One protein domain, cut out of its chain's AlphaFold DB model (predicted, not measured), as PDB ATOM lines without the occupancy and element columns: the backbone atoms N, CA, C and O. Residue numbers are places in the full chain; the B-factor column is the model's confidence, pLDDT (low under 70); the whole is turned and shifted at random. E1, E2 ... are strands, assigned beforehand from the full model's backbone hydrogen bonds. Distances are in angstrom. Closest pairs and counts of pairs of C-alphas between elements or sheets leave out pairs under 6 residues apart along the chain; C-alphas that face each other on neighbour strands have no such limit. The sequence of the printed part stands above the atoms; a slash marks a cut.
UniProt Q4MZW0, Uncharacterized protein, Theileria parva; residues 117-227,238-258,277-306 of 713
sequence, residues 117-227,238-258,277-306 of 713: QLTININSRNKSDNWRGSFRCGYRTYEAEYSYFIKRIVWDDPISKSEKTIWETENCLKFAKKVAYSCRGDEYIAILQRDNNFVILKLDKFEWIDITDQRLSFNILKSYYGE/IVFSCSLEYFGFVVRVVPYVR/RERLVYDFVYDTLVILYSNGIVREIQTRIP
ATOM      1  N   GLN A 117       7.127   7.385 -18.817       72.81
ATOM      2  CA  GLN A 117       5.939   6.610 -19.142       72.81
ATOM      3  C   GLN A 117       4.821   7.043 -18.190       72.81
ATOM      4  O   GLN A 117       5.061   7.242 -17.000       72.81
ATOM      5  N   LEU A 118       3.599   7.233 -18.689       82.50
ATOM      6  CA  LEU A 118       2.617   7.991 -17.917       82.50
ATOM      7  C   LEU A 118       2.051   7.181 -16.748       82.50
ATOM      8  O   LEU A 118       1.512   6.086 -16.942       82.50
ATOM      9  N   THR A 119       2.103   7.788 -15.561       89.50
ATOM     10  CA  THR A 119       1.168   7.498 -14.472       89.50
ATOM     11  C   THR A 119      -0.080   8.360 -14.667       89.50
ATOM     12  O   THR A 119       0.028   9.575 -14.835       89.50
ATOM     13  N   ILE A 120      -1.264   7.748 -14.635       91.44
ATOM     14  CA  ILE A 120      -2.552   8.451 -14.661       91.44
ATOM     15  C   ILE A 120      -3.262   8.281 -13.325       91.44
ATOM     16  O   ILE A 120      -3.688   7.183 -12.979       91.44
ATOM     17  N   ASN A 121      -3.440   9.391 -12.614       91.75
ATOM     18  CA  ASN A 121      -4.326   9.478 -11.460       91.75
ATOM     19  C   ASN A 121      -5.771   9.734 -11.943       91.75
ATOM     20  O   ASN A 121      -6.030  10.734 -12.622       91.75
ATOM     21  N   ILE A 122      -6.712   8.841 -11.611       91.56
ATOM     22  CA  ILE A 122      -8.110   8.935 -12.081       91.56
ATOM     23  C   ILE A 122      -8.975   9.917 -11.271       91.56
ATOM     24  O   ILE A 122     -10.035  10.346 -11.738       91.56
ATOM     25  N   ASN A 123      -8.530  10.335 -10.083       88.06
ATOM     26  CA  ASN A 123      -9.150  11.402  -9.292       88.06
ATOM     27  C   ASN A 123      -8.919  12.758  -9.973       88.06
ATOM     28  O   ASN A 123      -9.814  13.614  -9.958       88.06
ATOM     29  N   SER A 124      -7.767  12.921 -10.635       83.50
ATOM     30  CA  SER A 124      -7.385  14.126 -11.364       83.50
ATOM     31  C   SER A 124      -8.377  14.485 -12.471       83.50
ATOM     32  O   SER A 124      -8.861  13.645 -13.238       83.50
ATOM     33  N   ARG A 125      -8.671  15.788 -12.543       72.94
ATOM     34  CA  ARG A 125      -9.536  16.432 -13.544       72.94
ATOM     35  C   ARG A 125      -8.753  17.335 -14.503       72.94
ATOM     36  O   ARG A 125      -9.310  17.782 -15.505       72.94
ATOM     37  N   ASN A 126      -7.485  17.613 -14.196       68.94
ATOM     38  CA  ASN A 126      -6.656  18.581 -14.909       68.94
ATOM     39  C   ASN A 126      -5.885  17.871 -16.023       68.94
ATOM     40  O   ASN A 126      -5.276  16.837 -15.776       68.94
ATOM     41  N   LYS A 127      -5.899  18.426 -17.240       69.50
ATOM     42  CA  LYS A 127      -5.083  17.917 -18.356       69.50
ATOM     43  C   LYS A 127      -3.593  18.170 -18.099       69.50
ATOM     44  O   LYS A 127      -3.246  19.074 -17.345       69.50
ATOM     45  N   SER A 128      -2.739  17.439 -18.811       70.44
ATOM     46  CA  SER A 128      -1.319  17.773 -18.981       70.44
ATOM     47  C   SER A 128      -0.959  17.777 -20.468       70.44
ATOM     48  O   SER A 128      -1.711  17.241 -21.283       70.44
ATOM     49  N   ASP A 129       0.220  18.286 -20.818       65.12
ATOM     50  CA  ASP A 129       0.736  18.266 -22.197       65.12
ATOM     51  C   ASP A 129       1.011  16.846 -22.736       65.12
ATOM     52  O   ASP A 129       1.240  16.652 -23.933       65.12
ATOM     53  N   ASN A 130       0.969  15.837 -21.858       74.06
ATOM     54  CA  ASN A 130       1.248  14.444 -22.188       74.06
ATOM     55  C   ASN A 130      -0.028  13.595 -22.363       74.06
ATOM     56  O   ASN A 130       0.030  12.534 -22.991       74.06
ATOM     57  N   TRP A 131      -1.182  14.026 -21.832       81.19
ATOM     58  CA  TRP A 131      -2.443  13.278 -21.936       81.19
ATOM     59  C   TRP A 131      -3.698  14.160 -21.921       81.19
ATOM     60  O   TRP A 131      -3.843  15.118 -21.157       81.19
ATOM     61  N   ARG A 132      -4.670  13.760 -22.743       81.56
ATOM     62  CA  ARG A 132      -5.944  14.441 -22.939       81.56
ATOM     63  C   ARG A 132      -7.026  13.856 -22.043       81.56
ATOM     64  O   ARG A 132      -7.610  12.815 -22.339       81.56
ATOM     65  N   GLY A 133      -7.340  14.583 -20.975       83.25
ATOM     66  CA  GLY A 133      -8.547  14.358 -20.187       83.25
ATOM     67  C   GLY A 133      -9.807  14.810 -20.926       83.25
ATOM     68  O   GLY A 133      -9.847  15.902 -21.501       83.25
ATOM     69  N   SER A 134     -10.855  13.991 -20.870       83.62
ATOM     70  CA  SER A 134     -12.220  14.357 -21.259       83.62
ATOM     71  C   SER A 134     -13.217  13.848 -20.213       83.62
ATOM     72  O   SER A 134     -13.010  12.786 -19.630       83.62
ATOM     73  N   PHE A 135     -14.289  14.604 -19.967       81.31
ATOM     74  CA  PHE A 135     -15.395  14.194 -19.100       81.31
ATOM     75  C   PHE A 135     -16.731  14.435 -19.804       81.31
ATOM     76  O   PHE A 135     -17.041  15.562 -20.201       81.31
ATOM     77  N   ARG A 136     -17.518  13.370 -19.968       74.12
ATOM     78  CA  ARG A 136     -18.832  13.370 -20.629       74.12
ATOM     79  C   ARG A 136     -19.699  12.258 -20.038       74.12
ATOM     80  O   ARG A 136     -19.201  11.183 -19.735       74.12
ATOM     81  N   CYS A 137     -21.000  12.503 -19.904       68.69
ATOM     82  CA  CYS A 137     -22.021  11.496 -19.559       68.69
ATOM     83  C   CYS A 137     -21.882  10.755 -18.208       68.69
ATOM     84  O   CYS A 137     -22.715   9.903 -17.925       68.69
ATOM     85  N   GLY A 138     -20.900  11.088 -17.362       76.44
ATOM     86  CA  GLY A 138     -20.551  10.309 -16.160       76.44
ATOM     87  C   GLY A 138     -19.256   9.500 -16.295       76.44
ATOM     88  O   GLY A 138     -18.809   8.910 -15.319       76.44
ATOM     89  N   TYR A 139     -18.623   9.535 -17.469       83.31
ATOM     90  CA  TYR A 139     -17.361   8.867 -17.764       83.31
ATOM     91  C   TYR A 139     -16.221   9.876 -17.900       83.31
ATOM     92  O   TYR A 139     -16.360  10.912 -18.566       83.31
ATOM     93  N   ARG A 140     -15.068   9.552 -17.313       87.56
ATOM     94  CA  ARG A 140     -13.785  10.205 -17.600       87.56
ATOM     95  C   ARG A 140     -13.020   9.369 -18.616       87.56
ATOM     96  O   ARG A 140     -13.035   8.145 -18.539       87.56
ATOM     97  N   THR A 141     -12.329  10.015 -19.546       90.25
ATOM     98  CA  THR A 141     -11.421   9.348 -20.489       90.25
ATOM     99  C   THR A 141     -10.055  10.012 -20.464       90.25
ATOM    100  O   THR A 141      -9.967  11.231 -20.621       90.25
ATOM    101  N   TYR A 142      -9.011   9.202 -20.344       91.19
ATOM    102  CA  TYR A 142      -7.610   9.596 -20.338       91.19
ATOM    103  C   TYR A 142      -6.969   9.001 -21.592       91.19
ATOM    104  O   TYR A 142      -6.760   7.793 -21.673       91.19
ATOM    105  N   GLU A 143      -6.725   9.830 -22.601       88.44
ATOM    106  CA  GLU A 143      -6.099   9.411 -23.859       88.44
ATOM    107  C   GLU A 143      -4.683   9.983 -23.914       88.44
ATOM    108  O   GLU A 143      -4.502  11.196 -23.790       88.44
ATOM    109  N   ALA A 144      -3.667   9.128 -24.036       83.50
ATOM    110  CA  ALA A 144      -2.283   9.586 -24.087       83.50
ATOM    111  C   ALA A 144      -2.045  10.366 -25.392       83.50
ATOM    112  O   ALA A 144      -2.415   9.901 -26.472       83.50
ATOM    113  N   GLU A 145      -1.453  11.563 -25.323       73.94
ATOM    114  CA  GLU A 145      -1.255  12.361 -26.534       73.94
ATOM    115  C   GLU A 145      -0.110  11.785 -27.390       73.94
ATOM    116  O   GLU A 145       0.898  11.288 -26.885       73.94
ATOM    117  N   TYR A 146      -0.233  11.900 -28.716       64.25
ATOM    118  CA  TYR A 146       0.756  11.497 -29.729       64.25
ATOM    119  C   TYR A 146       1.187  10.015 -29.708       64.25
ATOM    120  O   TYR A 146       0.860   9.240 -30.601       64.25
ATOM    121  N   SER A 147       2.052   9.684 -28.758       61.41
ATOM    122  CA  SER A 147       2.905   8.491 -28.675       61.41
ATOM    123  C   SER A 147       3.381   8.221 -27.245       61.41
ATOM    124  O   SER A 147       4.187   7.315 -27.032       61.41
ATOM    125  N   TYR A 148       2.925   9.022 -26.275       71.12
ATOM    126  CA  TYR A 148       2.978   8.614 -24.882       71.12
ATOM    127  C   TYR A 148       2.086   7.382 -24.710       71.12
ATOM    128  O   TYR A 148       1.126   7.182 -25.457       71.12
ATOM    129  N   PHE A 149       2.381   6.579 -23.697       81.00
ATOM    130  CA  PHE A 149       1.522   5.483 -23.278       81.00
ATOM    131  C   PHE A 149       1.453   5.461 -21.758       81.00
ATOM    132  O   PHE A 149       2.372   5.919 -21.073       81.00
ATOM    133  N   ILE A 150       0.343   4.951 -21.245       90.38
ATOM    134  CA  ILE A 150       0.064   4.881 -19.818       90.38
ATOM    135  C   ILE A 150       0.599   3.539 -19.324       90.38
ATOM    136  O   ILE A 150       0.093   2.486 -19.720       90.38
ATOM    137  N   LYS A 151       1.652   3.586 -18.505       91.50
ATOM    138  CA  LYS A 151       2.247   2.408 -17.856       91.50
ATOM    139  C   LYS A 151       1.477   2.039 -16.593       91.50
ATOM    140  O   LYS A 151       1.290   0.860 -16.310       91.50
ATOM    141  N   ARG A 152       1.038   3.063 -15.855       94.25
ATOM    142  CA  ARG A 152       0.514   2.954 -14.493       94.25
ATOM    143  C   ARG A 152      -0.758   3.782 -14.332       94.25
ATOM    144  O   ARG A 152      -0.851   4.902 -14.834       94.25
ATOM    145  N   ILE A 153      -1.743   3.236 -13.635       95.75
ATOM    146  CA  ILE A 153      -3.008   3.888 -13.293       95.75
ATOM    147  C   ILE A 153      -3.151   3.825 -11.777       95.75
ATOM    148  O   ILE A 153      -2.983   2.761 -11.176       95.75
ATOM    149  N   VAL A 154      -3.442   4.967 -11.167       95.06
ATOM    150  CA  VAL A 154      -3.489   5.149  -9.715       95.06
ATOM    151  C   VAL A 154      -4.755   5.894  -9.299       95.06
ATOM    152  O   VAL A 154      -5.384   6.589 -10.105       95.06
ATOM    153  N   TRP A 155      -5.126   5.742  -8.034       92.75
ATOM    154  CA  TRP A 155      -6.273   6.395  -7.415       92.75
ATOM    155  C   TRP A 155      -5.899   6.840  -6.007       92.75
ATOM    156  O   TRP A 155      -5.315   6.067  -5.249       92.75
ATOM    157  N   ASP A 156      -6.222   8.083  -5.662       89.94
ATOM    158  CA  ASP A 156      -6.131   8.559  -4.285       89.94
ATOM    159  C   ASP A 156      -7.268   7.907  -3.499       89.94
ATOM    160  O   ASP A 156      -8.446   8.199  -3.742       89.94
ATOM    161  N   ASP A 157      -6.914   7.017  -2.578       83.19
ATOM    162  CA  ASP A 157      -7.863   6.374  -1.676       83.19
ATOM    163  C   ASP A 157      -8.493   7.455  -0.767       83.19
ATOM    164  O   ASP A 157      -7.767   8.176  -0.070       83.19
ATOM    165  N   PRO A 158      -9.829   7.623  -0.759       78.94
ATOM    166  CA  PRO A 158     -10.483   8.702  -0.018       78.94
ATOM    167  C   PRO A 158     -10.425   8.527   1.508       78.94
ATOM    168  O   PRO A 158     -10.671   9.494   2.232       78.94
ATOM    169  N   ILE A 159     -10.113   7.323   2.001       81.31
ATOM    170  CA  ILE A 159     -10.027   6.981   3.423       81.31
ATOM    171  C   ILE A 159      -8.600   7.223   3.925       81.31
ATOM    172  O   ILE A 159      -8.405   7.978   4.879       81.31
ATOM    173  N   SER A 160      -7.596   6.619   3.282       85.50
ATOM    174  CA  SER A 160      -6.192   6.733   3.710       85.50
ATOM    175  C   SER A 160      -5.491   8.002   3.211       85.50
ATOM    176  O   SER A 160      -4.489   8.414   3.794       85.50
ATOM    177  N   LYS A 161      -6.001   8.617   2.133       84.06
ATOM    178  CA  LYS A 161      -5.367   9.709   1.368       84.06
ATOM    179  C   LYS A 161      -4.012   9.332   0.749       84.06
ATOM    180  O   LYS A 161      -3.209  10.215   0.454       84.06
ATOM    181  N   SER A 162      -3.756   8.039   0.540       89.62
ATOM    182  CA  SER A 162      -2.571   7.533  -0.168       89.62
ATOM    183  C   SER A 162      -2.871   7.212  -1.633       89.62
ATOM    184  O   SER A 162      -3.946   6.697  -1.944       89.62
ATOM    185  N   GLU A 163      -1.888   7.397  -2.516       92.94
ATOM    186  CA  GLU A 163      -1.918   6.859  -3.882       92.94
ATOM    187  C   GLU A 163      -1.940   5.314  -3.837       92.94
ATOM    188  O   GLU A 163      -0.954   4.684  -3.450       92.94
ATOM    189  N   LYS A 164      -3.056   4.685  -4.234       93.81
ATOM    190  CA  LYS A 164      -3.174   3.232  -4.453       93.81
ATOM    191  C   LYS A 164      -2.967   2.963  -5.947       93.81
ATOM    192  O   LYS A 164      -3.691   3.499  -6.788       93.81
ATOM    193  N   THR A 165      -1.980   2.137  -6.300       95.31
ATOM    194  CA  THR A 165      -1.832   1.672  -7.691       95.31
ATOM    195  C   THR A 165      -2.947   0.683  -8.006       95.31
ATOM    196  O   THR A 165      -3.153  -0.281  -7.277       95.31
ATOM    197  N   ILE A 166      -3.677   0.955  -9.086       96.12
ATOM    198  CA  ILE A 166      -4.801   0.143  -9.557       96.12
ATOM    199  C   ILE A 166      -4.331  -0.867 -10.603       96.12
ATOM    200  O   ILE A 166      -4.754  -2.018 -10.616       96.12
ATOM    201  N   TRP A 167      -3.472  -0.411 -11.514       97.12
ATOM    202  CA  TRP A 167      -2.973  -1.200 -12.629       97.12
ATOM    203  C   TRP A 167      -1.596  -0.695 -13.036       97.12
ATOM    204  O   TRP A 167      -1.395   0.510 -13.192       97.12
ATOM    205  N   GLU A 168      -0.661  -1.610 -13.247       95.12
ATOM    206  CA  GLU A 168       0.656  -1.323 -13.804       95.12
ATOM    207  C   GLU A 168       1.110  -2.495 -14.676       95.12
ATOM    208  O   GLU A 168       0.701  -3.640 -14.473       95.12
ATOM    209  N   THR A 169       1.966  -2.229 -15.661       90.81
ATOM    210  CA  THR A 169       2.647  -3.292 -16.398       90.81
ATOM    211  C   THR A 169       4.025  -2.846 -16.873       90.81
ATOM    212  O   THR A 169       4.192  -1.715 -17.312       90.81
ATOM    213  N   GLU A 170       5.007  -3.748 -16.838       84.94
ATOM    214  CA  GLU A 170       6.320  -3.538 -17.473       84.94
ATOM    215  C   GLU A 170       6.316  -3.919 -18.963       84.94
ATOM    216  O   GLU A 170       7.214  -3.551 -19.719       84.94
ATOM    217  N   ASN A 171       5.304  -4.662 -19.428       81.44
ATOM    218  CA  ASN A 171       5.231  -5.076 -20.823       81.44
ATOM    219  C   ASN A 171       4.760  -3.901 -21.690       81.44
ATOM    220  O   ASN A 171       3.581  -3.538 -21.681       81.44
ATOM    221  N   CYS A 172       5.660  -3.340 -22.500       75.56
ATOM    222  CA  CYS A 172       5.342  -2.136 -23.261       75.56
ATOM    223  C   CYS A 172       4.257  -2.333 -24.340       75.56
ATOM    224  O   CYS A 172       3.623  -1.356 -24.747       75.56
ATOM    225  N   LEU A 173       3.984  -3.571 -24.778       74.38
ATOM    226  CA  LEU A 173       2.859  -3.897 -25.668       74.38
ATOM    227  C   LEU A 173       1.507  -3.872 -24.936       74.38
ATOM    228  O   LEU A 173       0.476  -3.671 -25.580       74.38
ATOM    229  N   LYS A 174       1.520  -4.002 -23.603       86.56
ATOM    230  CA  LYS A 174       0.345  -3.873 -22.733       86.56
ATOM    231  C   LYS A 174       0.116  -2.458 -22.195       86.56
ATOM    232  O   LYS A 174      -0.964  -2.208 -21.670       86.56
ATOM    233  N   PHE A 175       1.060  -1.517 -22.353       89.12
ATOM    234  CA  PHE A 175       0.832  -0.107 -21.987       89.12
ATOM    235  C   PHE A 175      -0.451   0.423 -22.642       89.12
ATOM    236  O   PHE A 175      -0.713   0.161 -23.823       89.12
ATOM    237  N   ALA A 176      -1.240   1.198 -21.900       91.19
ATOM    238  CA  ALA A 176      -2.524   1.666 -22.395       91.19
ATOM    239  C   ALA A 176      -2.365   2.863 -23.345       91.19
ATOM    240  O   ALA A 176      -1.666   3.837 -23.053       91.19
ATOM    241  N   LYS A 177      -3.060   2.801 -24.485       87.88
ATOM    242  CA  LYS A 177      -3.301   3.952 -25.369       87.88
ATOM    243  C   LYS A 177      -4.301   4.916 -24.724       87.88
ATOM    244  O   LYS A 177      -4.182   6.133 -24.848       87.88
ATOM    245  N   LYS A 178      -5.322   4.343 -24.079       90.81
ATOM    246  CA  LYS A 178      -6.490   5.054 -23.564       90.81
ATOM    247  C   LYS A 178      -7.104   4.306 -22.388       90.81
ATOM    248  O   LYS A 178      -7.173   3.080 -22.406       90.81
ATOM    249  N   VAL A 179      -7.577   5.059 -21.406       93.31
ATOM    250  CA  VAL A 179      -8.293   4.567 -20.227       93.31
ATOM    251  C   VAL A 179      -9.643   5.276 -20.150       93.31
ATOM    252  O   VAL A 179      -9.722   6.481 -20.401       93.31
ATOM    253  N   ALA A 180     -10.698   4.555 -19.794       92.25
ATOM    254  CA  ALA A 180     -11.990   5.114 -19.417       92.25
ATOM    255  C   ALA A 180     -12.333   4.706 -17.982       92.25
ATOM    256  O   ALA A 180     -12.016   3.598 -17.564       92.25
ATOM    257  N   TYR A 181     -12.988   5.595 -17.240       91.75
ATOM    258  CA  TYR A 181     -13.401   5.391 -15.852       91.75
ATOM    259  C   TYR A 181     -14.853   5.853 -15.679       91.75
ATOM    260  O   TYR A 181     -15.187   6.987 -16.039       91.75
ATOM    261  N   SER A 182     -15.714   4.970 -15.169       88.12
ATOM    262  CA  SER A 182     -17.091   5.291 -14.779       88.12
ATOM    263  C   SER A 182     -17.100   5.887 -13.378       88.12
ATOM    264  O   SER A 182     -16.666   5.230 -12.439       88.12
ATOM    265  N   CYS A 183     -17.626   7.107 -13.230       76.50
ATOM    266  CA  CYS A 183     -17.856   7.737 -11.928       76.50
ATOM    267  C   CYS A 183     -19.355   8.023 -11.697       76.50
ATOM    268  O   CYS A 183     -19.741   9.107 -11.243       76.50
ATOM    269  N   ARG A 184     -20.215   7.073 -12.096       71.56
ATOM    270  CA  ARG A 184     -21.660   7.034 -11.814       71.56
ATOM    271  C   ARG A 184     -22.139   5.589 -11.686       71.56
ATOM    272  O   ARG A 184     -21.905   4.800 -12.593       71.56
ATOM    273  N   GLY A 185     -22.888   5.295 -10.622       79.19
ATOM    274  CA  GLY A 185     -23.321   3.931 -10.312       79.19
ATOM    275  C   GLY A 185     -22.128   3.069  -9.902       79.19
ATOM    276  O   GLY A 185     -21.243   3.555  -9.200       79.19
ATOM    277  N   ASP A 186     -22.098   1.825 -10.373       80.75
ATOM    278  CA  ASP A 186     -20.916   0.967 -10.294       80.75
ATOM    279  C   ASP A 186     -19.684   1.657 -10.916       80.75
ATOM    280  O   ASP A 186     -19.706   2.100 -12.072       80.75
ATOM    281  N   GLU A 187     -18.580   1.697 -10.169       89.50
ATOM    282  CA  GLU A 187     -17.310   2.192 -10.692       89.50
ATOM    283  C   GLU A 187     -16.555   1.080 -11.434       89.50
ATOM    284  O   GLU A 187     -16.294  -0.005 -10.910       89.50
ATOM    285  N   TYR A 188     -16.181   1.382 -12.676       92.12
ATOM    286  CA  TYR A 188     -15.418   0.509 -13.562       92.12
ATOM    287  C   TYR A 188     -14.266   1.295 -14.193       92.12
ATOM    288  O   TYR A 188     -14.416   2.486 -14.485       92.12
ATOM    289  N   ILE A 189     -13.158   0.620 -14.505       94.19
ATOM    290  CA  ILE A 189     -12.070   1.139 -15.347       94.19
ATOM    291  C   ILE A 189     -11.875   0.205 -16.538       94.19
ATOM    292  O   ILE A 189     -11.700  -0.994 -16.355       94.19
ATOM    293  N   ALA A 190     -11.866   0.755 -17.750       93.62
ATOM    294  CA  ALA A 190     -11.554   0.044 -18.984       93.62
ATOM    295  C   ALA A 190     -10.251   0.585 -19.585       93.62
ATOM    296  O   ALA A 190     -10.058   1.796 -19.698       93.62
ATOM    297  N   ILE A 191      -9.351  -0.314 -19.973       94.19
ATOM    298  CA  ILE A 191      -7.962  -0.015 -20.335       94.19
ATOM    299  C   ILE A 191      -7.695  -0.582 -21.733       94.19
ATOM    300  O   ILE A 191      -7.596  -1.794 -21.879       94.19
ATOM    301  N   LEU A 192      -7.556   0.261 -22.761       90.88
ATOM    302  CA  LEU A 192      -7.215  -0.160 -24.130       90.88
ATOM    303  C   LEU A 192      -5.691  -0.211 -24.304       90.88
ATOM    304  O   LEU A 192      -5.026   0.828 -24.328       90.88
ATOM    305  N   GLN A 193      -5.148  -1.416 -24.473       89.56
ATOM    306  CA  GLN A 193      -3.715  -1.707 -24.557       89.56
ATOM    307  C   GLN A 193      -3.142  -1.497 -25.971       89.56
ATOM    308  O   GLN A 193      -3.869  -1.265 -26.946       89.56
ATOM    309  N   ARG A 194      -1.810  -1.496 -26.116       82.56
ATOM    310  CA  ARG A 194      -1.117  -1.171 -27.379       82.56
ATOM    311  C   ARG A 194      -1.250  -2.244 -28.458       82.56
ATOM    312  O   ARG A 194      -1.400  -1.880 -29.625       82.56
ATOM    313  N   ASP A 195      -1.279  -3.508 -28.072       78.12
ATOM    314  CA  ASP A 195      -1.635  -4.677 -28.891       78.12
ATOM    315  C   ASP A 195      -3.119  -4.725 -29.338       78.12
ATOM    316  O   ASP A 195      -3.458  -5.479 -30.246       78.12
ATOM    317  N   ASN A 196      -3.967  -3.842 -28.788       77.38
ATOM    318  CA  ASN A 196      -5.437  -3.798 -28.909       77.38
ATOM    319  C   ASN A 196      -6.199  -4.813 -28.038       77.38
ATOM    320  O   ASN A 196      -7.418  -4.911 -28.173       77.38
ATOM    321  N   ASN A 197      -5.525  -5.488 -27.102       84.38
ATOM    322  CA  ASN A 197      -6.208  -6.101 -25.969       84.38
ATOM    323  C   ASN A 197      -6.807  -5.025 -25.055       84.38
ATOM    324  O   ASN A 197      -6.583  -3.816 -25.210       84.38
ATOM    325  N   PHE A 198      -7.569  -5.484 -24.069       89.81
ATOM    326  CA  PHE A 198      -8.102  -4.645 -23.015       89.81
ATOM    327  C   PHE A 198      -7.955  -5.304 -21.651       89.81
ATOM    328  O   PHE A 198      -7.756  -6.513 -21.559       89.81
ATOM    329  N   VAL A 199      -8.071  -4.488 -20.607       93.50
ATOM    330  CA  VAL A 199      -8.342  -4.926 -19.236       93.50
ATOM    331  C   VAL A 199      -9.562  -4.160 -18.730       93.50
ATOM    332  O   VAL A 199      -9.702  -2.973 -19.040       93.50
ATOM    333  N   ILE A 200     -10.440  -4.819 -17.971       93.31
ATOM    334  CA  ILE A 200     -11.522  -4.163 -17.228       93.31
ATOM    335  C   ILE A 200     -11.416  -4.505 -15.759       93.31
ATOM    336  O   ILE A 200     -11.347  -5.672 -15.383       93.31
ATOM    337  N   LEU A 201     -11.483  -3.468 -14.939       95.38
ATOM    338  CA  LEU A 201     -11.506  -3.561 -13.493       95.38
ATOM    339  C   LEU A 201     -12.863  -3.059 -12.995       95.38
ATOM    340  O   LEU A 201     -13.352  -2.035 -13.480       95.38
ATOM    341  N   LYS A 202     -13.461  -3.748 -12.023       93.69
ATOM    342  CA  LYS A 202     -14.619  -3.264 -11.256       93.69
ATOM    343  C   LYS A 202     -14.175  -2.913  -9.841       93.69
ATOM    344  O   LYS A 202     -13.396  -3.661  -9.257       93.69
ATOM    345  N   LEU A 203     -14.701  -1.829  -9.279       91.88
ATOM    346  CA  LEU A 203     -14.590  -1.561  -7.849       91.88
ATOM    347  C   LEU A 203     -15.630  -2.401  -7.085       91.88
ATOM    348  O   LEU A 203     -16.832  -2.204  -7.259       91.88
ATOM    349  N   ASP A 204     -15.182  -3.311  -6.222       90.44
ATOM    350  CA  ASP A 204     -16.008  -3.945  -5.181       90.44
ATOM    351  C   ASP A 204     -15.318  -3.743  -3.828       90.44
ATOM    352  O   ASP A 204     -14.113  -3.939  -3.713       90.44
ATOM    353  N   LYS A 205     -16.063  -3.317  -2.800       87.88
ATOM    354  CA  LYS A 205     -15.561  -3.115  -1.419       87.88
ATOM    355  C   LYS A 205     -14.217  -2.355  -1.320       87.88
ATOM    356  O   LYS A 205     -13.375  -2.692  -0.495       87.88
ATOM    357  N   PHE A 206     -14.038  -1.305  -2.131       84.56
ATOM    358  CA  PHE A 206     -12.815  -0.476  -2.223       84.56
ATOM    359  C   PHE A 206     -11.573  -1.176  -2.834       84.56
ATOM    360  O   PHE A 206     -10.444  -0.675  -2.755       84.56
ATOM    361  N   GLU A 207     -11.777  -2.307  -3.509       89.81
ATOM    362  CA  GLU A 207     -10.754  -3.077  -4.218       89.81
ATOM    363  C   GLU A 207     -11.076  -3.144  -5.718       89.81
ATOM    364  O   GLU A 207     -12.228  -3.321  -6.120       89.81
ATOM    365  N   TRP A 208     -10.055  -2.993  -6.564       93.62
ATOM    366  CA  TRP A 208     -10.198  -3.059  -8.020       93.62
ATOM    367  C   TRP A 208      -9.967  -4.495  -8.501       93.62
ATOM    368  O   TRP A 208      -8.832  -4.959  -8.577       93.62
ATOM    369  N   ILE A 209     -11.054  -5.195  -8.821       95.25
ATOM    370  CA  ILE A 209     -11.052  -6.598  -9.249       95.25
ATOM    371  C   ILE A 209     -11.000  -6.665 -10.776       95.25
ATOM    372  O   ILE A 209     -11.849  -6.075 -11.447       95.25
ATOM    373  N   ASP A 210     -10.044  -7.414 -11.330       95.75
ATOM    374  CA  ASP A 210      -9.987  -7.697 -12.769       95.75
ATOM    375  C   ASP A 210     -11.125  -8.645 -13.185       95.75
ATOM    376  O   ASP A 210     -11.247  -9.770 -12.695       95.75
ATOM    377  N   ILE A 211     -11.973  -8.164 -14.094       94.12
ATOM    378  CA  ILE A 211     -13.122  -8.879 -14.659       94.12
ATOM    379  C   ILE A 211     -12.990  -9.073 -16.179       94.12
ATOM    380  O   ILE A 211     -13.970  -9.385 -16.852       94.12
ATOM    381  N   THR A 212     -11.790  -8.914 -16.742       91.44
ATOM    382  CA  THR A 212     -11.515  -9.053 -18.186       91.44
ATOM    383  C   THR A 212     -11.884 -10.442 -18.707       91.44
ATOM    384  O   THR A 212     -12.528 -10.572 -19.745       91.44
ATOM    385  N   ASP A 213     -11.561 -11.483 -17.937       88.31
ATOM    386  CA  ASP A 213     -11.920 -12.881 -18.226       88.31
ATOM    387  C   ASP A 213     -13.440 -13.147 -18.122       88.31
ATOM    388  O   ASP A 213     -13.929 -14.198 -18.539       88.31
ATOM    389  N   GLN A 214     -14.205 -12.185 -17.593       86.62
ATOM    390  CA  GLN A 214     -15.668 -12.190 -17.541       86.62
ATOM    391  C   GLN A 214     -16.301 -11.410 -18.709       86.62
ATOM    392  O   GLN A 214     -17.467 -11.027 -18.610       86.62
ATOM    393  N   ARG A 215     -15.578 -11.160 -19.807       82.25
ATOM    394  CA  ARG A 215     -16.045 -10.372 -20.963       82.25
ATOM    395  C   ARG A 215     -15.611 -10.977 -22.302       82.25
ATOM    396  O   ARG A 215     -14.733 -11.837 -22.360       82.25
ATOM    397  N   LEU A 216     -16.234 -10.525 -23.389       76.19
ATOM    398  CA  LEU A 216     -15.942 -10.960 -24.754       76.19
ATOM    399  C   LEU A 216     -14.517 -10.546 -25.165       76.19
ATOM    400  O   LEU A 216     -14.219  -9.368 -25.358       76.19
ATOM    401  N   SER A 217     -13.624 -11.520 -25.347       73.81
ATOM    402  CA  SER A 217     -12.269 -11.246 -25.839       73.81
ATOM    403  C   SER A 217     -12.280 -10.951 -27.342       73.81
ATOM    404  O   SER A 217     -12.564 -11.837 -28.146       73.81
ATOM    405  N   PHE A 218     -11.898  -9.736 -27.751       67.81
ATOM    406  CA  PHE A 218     -11.851  -9.334 -29.170       67.81
ATOM    407  C   PHE A 218     -10.969 -10.223 -30.052       67.81
ATOM    408  O   PHE A 218     -11.195 -10.290 -31.257       67.81
ATOM    409  N   ASN A 219     -10.023 -10.963 -29.470       65.69
ATOM    410  CA  ASN A 219      -9.179 -11.917 -30.193       65.69
ATOM    411  C   ASN A 219      -9.969 -13.085 -30.817       65.69
ATOM    412  O   ASN A 219      -9.438 -13.769 -31.693       65.69
ATOM    413  N   ILE A 220     -11.219 -13.323 -30.392       65.44
ATOM    414  CA  ILE A 220     -12.098 -14.335 -31.002       65.44
ATOM    415  C   ILE A 220     -12.897 -13.791 -32.195       65.44
ATOM    416  O   ILE A 220     -13.445 -14.588 -32.957       65.44
ATOM    417  N   LEU A 221     -12.964 -12.463 -32.383       59.84
ATOM    418  CA  LEU A 221     -13.667 -11.861 -33.516       59.84
ATOM    419  C   LEU A 221     -12.858 -12.053 -34.800       59.84
ATOM    420  O   LEU A 221     -11.822 -11.424 -35.018       59.84
ATOM    421  N   LYS A 222     -13.369 -12.914 -35.679       58.91
ATOM    422  CA  LYS A 222     -12.805 -13.182 -37.002       58.91
ATOM    423  C   LYS A 222     -13.733 -12.605 -38.060       58.91
ATOM    424  O   LYS A 222     -14.874 -13.040 -38.188       58.91
ATOM    425  N   SER A 223     -13.241 -11.647 -38.842       53.03
ATOM    426  CA  SER A 223     -13.913 -11.234 -40.075       53.03
ATOM    427  C   SER A 223     -13.674 -12.265 -41.168       53.03
ATOM    428  O   SER A 223     -12.524 -12.525 -41.531       53.03
ATOM    429  N   TYR A 224     -14.759 -12.777 -41.733       47.78
ATOM    430  CA  TYR A 224     -14.743 -13.575 -42.948       47.78
ATOM    431  C   TYR A 224     -15.306 -12.722 -44.082       47.78
ATOM    432  O   TYR A 224     -16.433 -12.240 -43.996       47.78
ATOM    433  N   TYR A 225     -14.529 -12.532 -45.148       48.50
ATOM    434  CA  TYR A 225     -15.078 -11.999 -46.390       48.50
ATOM    435  C   TYR A 225     -16.038 -13.037 -46.972       48.50
ATOM    436  O   TYR A 225     -15.640 -14.182 -47.182       48.50
ATOM    437  N   GLY A 226     -17.285 -12.645 -47.244       42.34
ATOM    438  CA  GLY A 226     -18.221 -13.508 -47.957       42.34
ATOM    439  C   GLY A 226     -17.683 -13.837 -49.352       42.34
ATOM    440  O   GLY A 226     -17.312 -12.930 -50.101       42.34
ATOM    441  N   GLU A 227     -17.637 -15.124 -49.703       40.88
ATOM    442  CA  GLU A 227     -17.111 -15.600 -50.986       40.88
ATOM    443  C   GLU A 227     -18.034 -15.216 -52.155       40.88
ATOM    444  O   GLU A 227     -18.851 -15.989 -52.652       40.88
ATOM    445  N   ILE A 238      -8.958  -5.220 -44.081       45.19
ATOM    446  CA  ILE A 238      -9.768  -4.490 -43.091       45.19
ATOM    447  C   ILE A 238      -8.823  -3.979 -42.003       45.19
ATOM    448  O   ILE A 238      -8.093  -4.750 -41.377       45.19
ATOM    449  N   VAL A 239      -8.824  -2.664 -41.785       45.59
ATOM    450  CA  VAL A 239      -8.116  -2.045 -40.663       45.59
ATOM    451  C   VAL A 239      -9.143  -1.757 -39.581       45.59
ATOM    452  O   VAL A 239      -9.834  -0.740 -39.628       45.59
ATOM    453  N   PHE A 240      -9.232  -2.653 -38.600       50.94
ATOM    454  CA  PHE A 240      -9.978  -2.389 -37.377       50.94
ATOM    455  C   PHE A 240      -9.280  -1.281 -36.589       50.94
ATOM    456  O   PHE A 240      -8.169  -1.467 -36.087       50.94
ATOM    457  N   SER A 241      -9.932  -0.127 -36.453       52.47
ATOM    458  CA  SER A 241      -9.544   0.853 -35.440       52.47
ATOM    459  C   SER A 241     -10.408   0.638 -34.200       52.47
ATOM    460  O   SER A 241     -11.553   1.097 -34.163       52.47
ATOM    461  N   CYS A 242      -9.868  -0.057 -33.199       55.84
ATOM    462  CA  CYS A 242     -10.491  -0.162 -31.882       55.84
ATOM    463  C   CYS A 242     -10.357   1.185 -31.158       55.84
ATOM    464  O   CYS A 242      -9.248   1.617 -30.841       55.84
ATOM    465  N   SER A 243     -11.483   1.847 -30.909       62.81
ATOM    466  CA  SER A 243     -11.572   3.095 -30.150       62.81
ATOM    467  C   SER A 243     -12.325   2.833 -28.851       62.81
ATOM    468  O   SER A 243     -13.401   2.243 -28.877       62.81
ATOM    469  N   LEU A 244     -11.779   3.268 -27.716       61.88
ATOM    470  CA  LEU A 244     -12.520   3.294 -26.454       61.88
ATOM    471  C   LEU A 244     -13.299   4.617 -26.390       61.88
ATOM    472  O   LEU A 244     -12.699   5.688 -26.239       61.88
ATOM    473  N   GLU A 245     -14.618   4.559 -26.565       66.31
ATOM    474  CA  GLU A 245     -15.526   5.712 -26.531       66.31
ATOM    475  C   GLU A 245     -16.470   5.537 -25.336       66.31
ATOM    476  O   GLU A 245     -17.408   4.746 -25.367       66.31
ATOM    477  N   TYR A 246     -16.187   6.267 -24.252       69.75
ATOM    478  CA  TYR A 246     -16.797   6.036 -22.936       69.75
ATOM    479  C   TYR A 246     -16.499   4.604 -22.452       69.75
ATOM    480  O   TYR A 246     -15.336   4.207 -22.465       69.75
ATOM    481  N   PHE A 247     -17.519   3.846 -22.039       69.81
ATOM    482  CA  PHE A 247     -17.427   2.421 -21.708       69.81
ATOM    483  C   PHE A 247     -17.764   1.476 -22.877       69.81
ATOM    484  O   PHE A 247     -17.850   0.265 -22.688       69.81
ATOM    485  N   GLY A 248     -17.906   2.022 -24.089       63.03
ATOM    486  CA  GLY A 248     -18.086   1.250 -25.311       63.03
ATOM    487  C   GLY A 248     -16.776   1.062 -26.076       63.03
ATOM    488  O   GLY A 248     -16.048   2.023 -26.349       63.03
ATOM    489  N   PHE A 249     -16.499  -0.167 -26.500       66.88
ATOM    490  CA  PHE A 249     -15.516  -0.433 -27.542       66.88
ATOM    491  C   PHE A 249     -16.147  -0.209 -28.908       66.88
ATOM    492  O   PHE A 249     -16.996  -0.983 -29.339       66.88
ATOM    493  N   VAL A 250     -15.702   0.825 -29.614       66.25
ATOM    494  CA  VAL A 250     -16.125   1.112 -30.983       66.25
ATOM    495  C   VAL A 250     -15.080   0.549 -31.940       66.25
ATOM    496  O   VAL A 250     -14.035   1.159 -32.181       66.25
ATOM    497  N   VAL A 251     -15.369  -0.624 -32.495       64.56
ATOM    498  CA  VAL A 251     -14.624  -1.209 -33.611       64.56
ATOM    499  C   VAL A 251     -15.204  -0.630 -34.900       64.56
ATOM    500  O   VAL A 251     -16.322  -0.949 -35.310       64.56
ATOM    501  N   ARG A 252     -14.443   0.263 -35.540       61.12
ATOM    502  CA  ARG A 252     -14.804   0.818 -36.854       61.12
ATOM    503  C   ARG A 252     -14.159  -0.020 -37.951       61.12
ATOM    504  O   ARG A 252     -12.935  -0.181 -37.958       61.12
ATOM    505  N   VAL A 253     -14.973  -0.508 -38.882       56.97
ATOM    506  CA  VAL A 253     -14.504  -1.110 -40.134       56.97
ATOM    507  C   VAL A 253     -14.215   0.031 -41.105       56.97
ATOM    508  O   VAL A 253     -15.114   0.778 -41.479       56.97
ATOM    509  N   VAL A 254     -12.949   0.209 -41.487       49.38
ATOM    510  CA  VAL A 254     -12.552   1.226 -42.473       49.38
ATOM    511  C   VAL A 254     -12.175   0.528 -43.785       49.38
ATOM    512  O   VAL A 254     -11.093  -0.066 -43.850       49.38
ATOM    513  N   PRO A 255     -13.018   0.580 -44.838       47.94
ATOM    514  CA  PRO A 255     -12.683   0.003 -46.136       47.94
ATOM    515  C   PRO A 255     -11.529   0.785 -46.782       47.94
ATOM    516  O   PRO A 255     -11.670   1.941 -47.186       47.94
ATOM    517  N   TYR A 256     -10.350   0.164 -46.867       40.12
ATOM    518  CA  TYR A 256      -9.137   0.822 -47.359       40.12
ATOM    519  C   TYR A 256      -9.061   0.814 -48.896       40.12
ATOM    520  O   TYR A 256      -8.330   0.029 -49.506       40.12
ATOM    521  N   VAL A 257      -9.814   1.710 -49.541       40.50
ATOM    522  CA  VAL A 257      -9.806   1.863 -51.004       40.50
ATOM    523  C   VAL A 257      -8.452   2.399 -51.479       40.50
ATOM    524  O   VAL A 257      -8.082   3.549 -51.232       40.50
ATOM    525  N   ARG A 258      -7.702   1.570 -52.211       37.81
ATOM    526  CA  ARG A 258      -6.383   1.921 -52.747       37.81
ATOM    527  C   ARG A 258      -6.464   2.178 -54.252       37.81
ATOM    528  O   ARG A 258      -6.501   1.234 -55.037       37.81
ATOM    529  N   ARG A 277     -20.935   4.110 -42.739       55.03
ATOM    530  CA  ARG A 277     -20.102   4.197 -41.525       55.03
ATOM    531  C   ARG A 277     -20.572   3.223 -40.441       55.03
ATOM    532  O   ARG A 277     -20.912   3.655 -39.338       55.03
ATOM    533  N   GLU A 278     -20.611   1.938 -40.765       63.53
ATOM    534  CA  GLU A 278     -21.020   0.895 -39.823       63.53
ATOM    535  C   GLU A 278     -20.068   0.836 -38.617       63.53
ATOM    536  O   GLU A 278     -18.856   1.061 -38.731       63.53
ATOM    537  N   ARG A 279     -20.628   0.588 -37.430       67.31
ATOM    538  CA  ARG A 279     -19.864   0.495 -36.181       67.31
ATOM    539  C   ARG A 279     -20.313  -0.712 -35.385       67.31
ATOM    540  O   ARG A 279     -21.481  -0.820 -35.028       67.31
ATOM    541  N   LEU A 280     -19.357  -1.556 -35.024       69.44
ATOM    542  CA  LEU A 280     -19.553  -2.554 -33.989       69.44
ATOM    543  C   LEU A 280     -19.214  -1.893 -32.646       69.44
ATOM    544  O   LEU A 280     -18.084  -1.445 -32.445       69.44
ATOM    545  N   VAL A 281     -20.201  -1.775 -31.761       73.44
ATOM    546  CA  VAL A 281     -20.085  -1.148 -30.441       73.44
ATOM    547  C   VAL A 281     -20.351  -2.197 -29.371       73.44
ATOM    548  O   VAL A 281     -21.471  -2.666 -29.229       73.44
ATOM    549  N   TYR A 282     -19.329  -2.579 -28.619       77.25
ATOM    550  CA  TYR A 282     -19.467  -3.498 -27.488       77.25
ATOM    551  C   TYR A 282     -19.509  -2.705 -26.185       77.25
ATOM    552  O   TYR A 282     -18.542  -2.005 -25.879       77.25
ATOM    553  N   ASP A 283     -20.603  -2.795 -25.432       75.94
ATOM    554  CA  ASP A 283     -20.712  -2.167 -24.117       75.94
ATOM    555  C   ASP A 283     -20.224  -3.122 -23.020       75.94
ATOM    556  O   ASP A 283     -20.770  -4.204 -22.789       75.94
ATOM    557  N   PHE A 284     -19.173  -2.692 -22.330       72.94
ATOM    558  CA  PHE A 284     -18.521  -3.440 -21.265       72.94
ATOM    559  C   PHE A 284     -19.341  -3.581 -19.978       72.94
ATOM    560  O   PHE A 284     -19.095  -4.510 -19.201       72.94
ATOM    561  N   VAL A 285     -20.258  -2.652 -19.703       68.69
ATOM    562  CA  VAL A 285     -21.071  -2.667 -18.480       68.69
ATOM    563  C   VAL A 285     -22.117  -3.772 -18.591       68.69
ATOM    564  O   VAL A 285     -22.267  -4.559 -17.659       68.69
ATOM    565  N   TYR A 286     -22.755  -3.878 -19.760       71.88
ATOM    566  CA  TYR A 286     -23.861  -4.807 -20.024       71.88
ATOM    567  C   TYR A 286     -23.440  -6.135 -20.691       71.88
ATOM    568  O   TYR A 286     -24.240  -7.061 -20.751       71.88
ATOM    569  N   ASP A 287     -22.180  -6.264 -21.132       74.75
ATOM    570  CA  ASP A 287     -21.651  -7.421 -21.892       74.75
ATOM    571  C   ASP A 287     -22.347  -7.623 -23.262       74.75
ATOM    572  O   ASP A 287     -22.480  -8.733 -23.795       74.75
ATOM    573  N   THR A 288     -22.789  -6.505 -23.841       70.69
ATOM    574  CA  THR A 288     -23.684  -6.428 -25.002       70.69
ATOM    575  C   THR A 288     -22.931  -5.997 -26.255       70.69
ATOM    576  O   THR A 288     -22.258  -4.966 -26.259       70.69
ATOM    577  N   LEU A 289     -23.073  -6.742 -27.354       75.06
ATOM    578  CA  LEU A 289     -22.489  -6.403 -28.651       75.06
ATOM    579  C   LEU A 289     -23.555  -5.792 -29.574       75.06
ATOM    580  O   LEU A 289     -24.523  -6.451 -29.931       75.06
ATOM    581  N   VAL A 290     -23.368  -4.540 -29.982       70.56
ATOM    582  CA  VAL A 290     -24.328  -3.762 -30.775       70.56
ATOM    583  C   VAL A 290     -23.755  -3.472 -32.162       70.56
ATOM    584  O   VAL A 290     -22.728  -2.810 -32.294       70.56
ATOM    585  N   ILE A 291     -24.422  -3.932 -33.218       71.38
ATOM    586  CA  ILE A 291     -24.100  -3.567 -34.602       71.38
ATOM    587  C   ILE A 291     -24.950  -2.352 -34.983       71.38
ATOM    588  O   ILE A 291     -26.175  -2.457 -35.066       71.38
ATOM    589  N   LEU A 292     -24.299  -1.212 -35.219       60.47
ATOM    590  CA  LEU A 292     -24.912   0.013 -35.732       60.47
ATOM    591  C   LEU A 292     -24.673   0.105 -37.243       60.47
ATOM    592  O   LEU A 292     -23.561   0.414 -37.685       60.47
ATOM    593  N   TYR A 293     -25.719  -0.138 -38.029       65.81
ATOM    594  CA  TYR A 293     -25.701   0.045 -39.480       65.81
ATOM    595  C   TYR A 293     -25.867   1.527 -39.845       65.81
ATOM    596  O   TYR A 293     -26.454   2.314 -39.102       65.81
ATOM    597  N   SER A 294     -25.381   1.943 -41.017       52.44
ATOM    598  CA  SER A 294     -25.403   3.362 -41.419       52.44
ATOM    599  C   SER A 294     -26.786   3.921 -41.763       52.44
ATOM    600  O   SER A 294     -26.927   5.130 -41.915       52.44
ATOM    601  N   ASN A 295     -27.788   3.055 -41.907       56.06
ATOM    602  CA  ASN A 295     -29.201   3.417 -42.022       56.06
ATOM    603  C   ASN A 295     -29.918   3.462 -40.657       56.06
ATOM    604  O   ASN A 295     -31.135   3.622 -40.620       56.06
ATOM    605  N   GLY A 296     -29.187   3.284 -39.550       49.53
ATOM    606  CA  GLY A 296     -29.748   3.307 -38.204       49.53
ATOM    607  C   GLY A 296     -30.362   1.992 -37.725       49.53
ATOM    608  O   GLY A 296     -30.892   1.938 -36.618       49.53
ATOM    609  N   ILE A 297     -30.294   0.908 -38.507       49.69
ATOM    610  CA  ILE A 297     -30.645  -0.410 -37.968       49.69
ATOM    611  C   ILE A 297     -29.660  -0.747 -36.842       49.69
ATOM    612  O   ILE A 297     -28.447  -0.561 -36.970       49.69
ATOM    613  N   VAL A 298     -30.204  -1.262 -35.743       56.12
ATOM    614  CA  VAL A 298     -29.456  -1.744 -34.586       56.12
ATOM    615  C   VAL A 298     -29.702  -3.245 -34.473       56.12
ATOM    616  O   VAL A 298     -30.853  -3.665 -34.389       56.12
ATOM    617  N   ARG A 299     -28.641  -4.059 -34.478       60.19
ATOM    618  CA  ARG A 299     -28.719  -5.475 -34.081       60.19
ATOM    619  C   ARG A 299     -27.964  -5.669 -32.777       60.19
ATOM    620  O   ARG A 299     -26.749  -5.488 -32.742       60.19
ATOM    621  N   GLU A 300     -28.687  -6.022 -31.720       52.75
ATOM    622  CA  GLU A 300     -28.095  -6.435 -30.452       52.75
ATOM    623  C   GLU A 300     -27.777  -7.934 -30.479       52.75
ATOM    624  O   GLU A 300     -28.577  -8.750 -30.932       52.75
ATOM    625  N   ILE A 301     -26.596  -8.290 -29.984       62.84
ATOM    626  CA  ILE A 301     -26.163  -9.654 -29.708       62.84
ATOM    627  C   ILE A 301     -25.705  -9.662 -28.247       62.84
ATOM    628  O   ILE A 301     -24.598  -9.223 -27.923       62.84
ATOM    629  N   GLN A 302     -26.557 -10.156 -27.350       53.72
ATOM    630  CA  GLN A 302     -26.143 -10.431 -25.974       53.72
ATOM    631  C   GLN A 302     -25.134 -11.577 -25.996       53.72
ATOM    632  O   GLN A 302     -25.413 -12.661 -26.504       53.72
ATOM    633  N   THR A 303     -23.929 -11.325 -25.484       54.06
ATOM    634  CA  THR A 303     -22.822 -12.289 -25.600       54.06
ATOM    635  C   THR A 303     -22.891 -13.407 -24.552       54.06
ATOM    636  O   THR A 303     -22.178 -14.406 -24.655       54.06
ATOM    637  N   ARG A 304     -23.795 -13.265 -23.574       54.50
ATOM    638  CA  ARG A 304     -24.146 -14.261 -22.560       54.50
ATOM    639  C   ARG A 304     -25.654 -14.467 -22.529       54.50
ATOM    640  O   ARG A 304     -26.404 -13.501 -22.451       54.50
ATOM    641  N   ILE A 305     -26.076 -15.725 -22.451       41.31
ATOM    642  CA  ILE A 305     -27.394 -16.078 -21.913       41.31
ATOM    643  C   ILE A 305     -27.216 -16.223 -20.391       41.31
ATOM    644  O   ILE A 305     -26.309 -16.954 -19.973       41.31
ATOM    645  N   PRO A 306     -28.030 -15.564 -19.543       35.53
ATOM    646  CA  PRO A 306     -27.946 -15.720 -18.093       35.53
ATOM    647  C   PRO A 306     -28.002 -17.198 -17.673       35.53
ATOM    648  O   PRO A 306     -28.944 -17.915 -17.998       35.53
TER     649      PRO A 306
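What this domain is: This is residues 117 to 227, 238 to 258 and 277 to 306 of the 713 residues of an uncharacterized protein of Theileria parva (UniProt Q4MZW0). Three sheets make a loose stack: a strongly twisted six-stranded sheet stands in the middle, the small sheet of E1, E4 and E5 lies nearly flat over one of its faces, and the five-stranded sheet of E10 to E14 stands at a slant over the other. The first two pair closely face to face, while the five-stranded sheet is only partly face to face with the six-stranded one, comes nearest to it through its edge strand E10, and reaches away from it. The printed part has 162 residues with no named helix and 14 named strands, E1 to E14 in order along the chain, which hold 82 residues: the class is all strand. The sheets run E2, E3, E6, E7, E8, E9 and E10, E11, E12, E13, E14, both antiparallel, and E1, E4, E5, mixed. The whole is compact, with a radius of gyration of the C-alphas of 16.7 A and spans of 59 by 41 by 29 A.

How they stand to each other: The printed part opens with E1, residues 118 to 121, the parallel neighbour of E4, residues 150 to 156; N 120 and O 152 are 2.9 A apart, within hydrogen-bond range. E4 forms a hairpin with E5, residues 163 to 168, with N 155 and O 164 at 2.9 A. Between E1 and E4 along the chain comes the hairpin of E2, residues 131 to 136, and E3, residues 139 to 144, where N 134 and O 141 are 2.9 A apart. E3 is the antiparallel neighbour of E6, residues 176 to 182, with N 142 and O 179 at 2.8 A. E6, E7 of residues 188 to 193, E8 of residues 198 to 204 and E9 of residues 207 to 210 form a meander, each strand the antiparallel neighbour of the one before; N 180 and O 190, N 191 and O 199, and N 209 and O 202 are each 2.8 A apart. The sheet of E1, E4 and E5 and the six-stranded sheet are face to face, their parts 9.2 A centre to centre and their best planes 6 degrees apart; the closest C-alphas of E4 and E6 are those of Ile 150 and Ala 176, 4.9 A apart. E10, residues 239 to 245, and E11, residues 248 to 254, form a hairpin with N 250 and O 243 at 2.8 A. E11 is the antiparallel neighbour of E12, residues 279 to 283, with N 249 and O 282 at 2.8 A. E12, E13 of residues 288 to 292 and E14 of residues 298 to 302 form a second meander, with N 281 and O 290, and N 291 and O 299, each at 2.8 A. The five-stranded and six-stranded sheets have best planes 40 degrees apart, and the closest C-alphas of E7 and E10, those of Leu 192 and Leu 244, are 6.7 A apart.

Where its parts are: E1 begins with C-alpha 118 at (2.617, 7.991, -17.917). From first to last C-alpha E8 measures 19.5 A, E11 18.0 A, E10 17.7 A and E4 17.1 A. E10 begins with C-alpha 239 at (-8.116, -2.045, -40.663), and E14 ends with C-alpha 302 at (-26.143, -10.431, -25.974).

The domain as a whole: The two C-alphas farthest apart, those of Ser 160 and Glu 227, are 60.1 A apart. Residues 211 to 227 hold no named element. Residues 228 to 237 and 259 to 276 are not printed; the gaps between C-alphas are 15.5 A from 227 to 238 and 17.9 A from 258 to 277. Of the links that are printed whole, none is long. The mean pLDDT of the printed part is 75.4, and 57 residues are under 70, among them residues 218 to 227, 238 to 258 and 292 to 306.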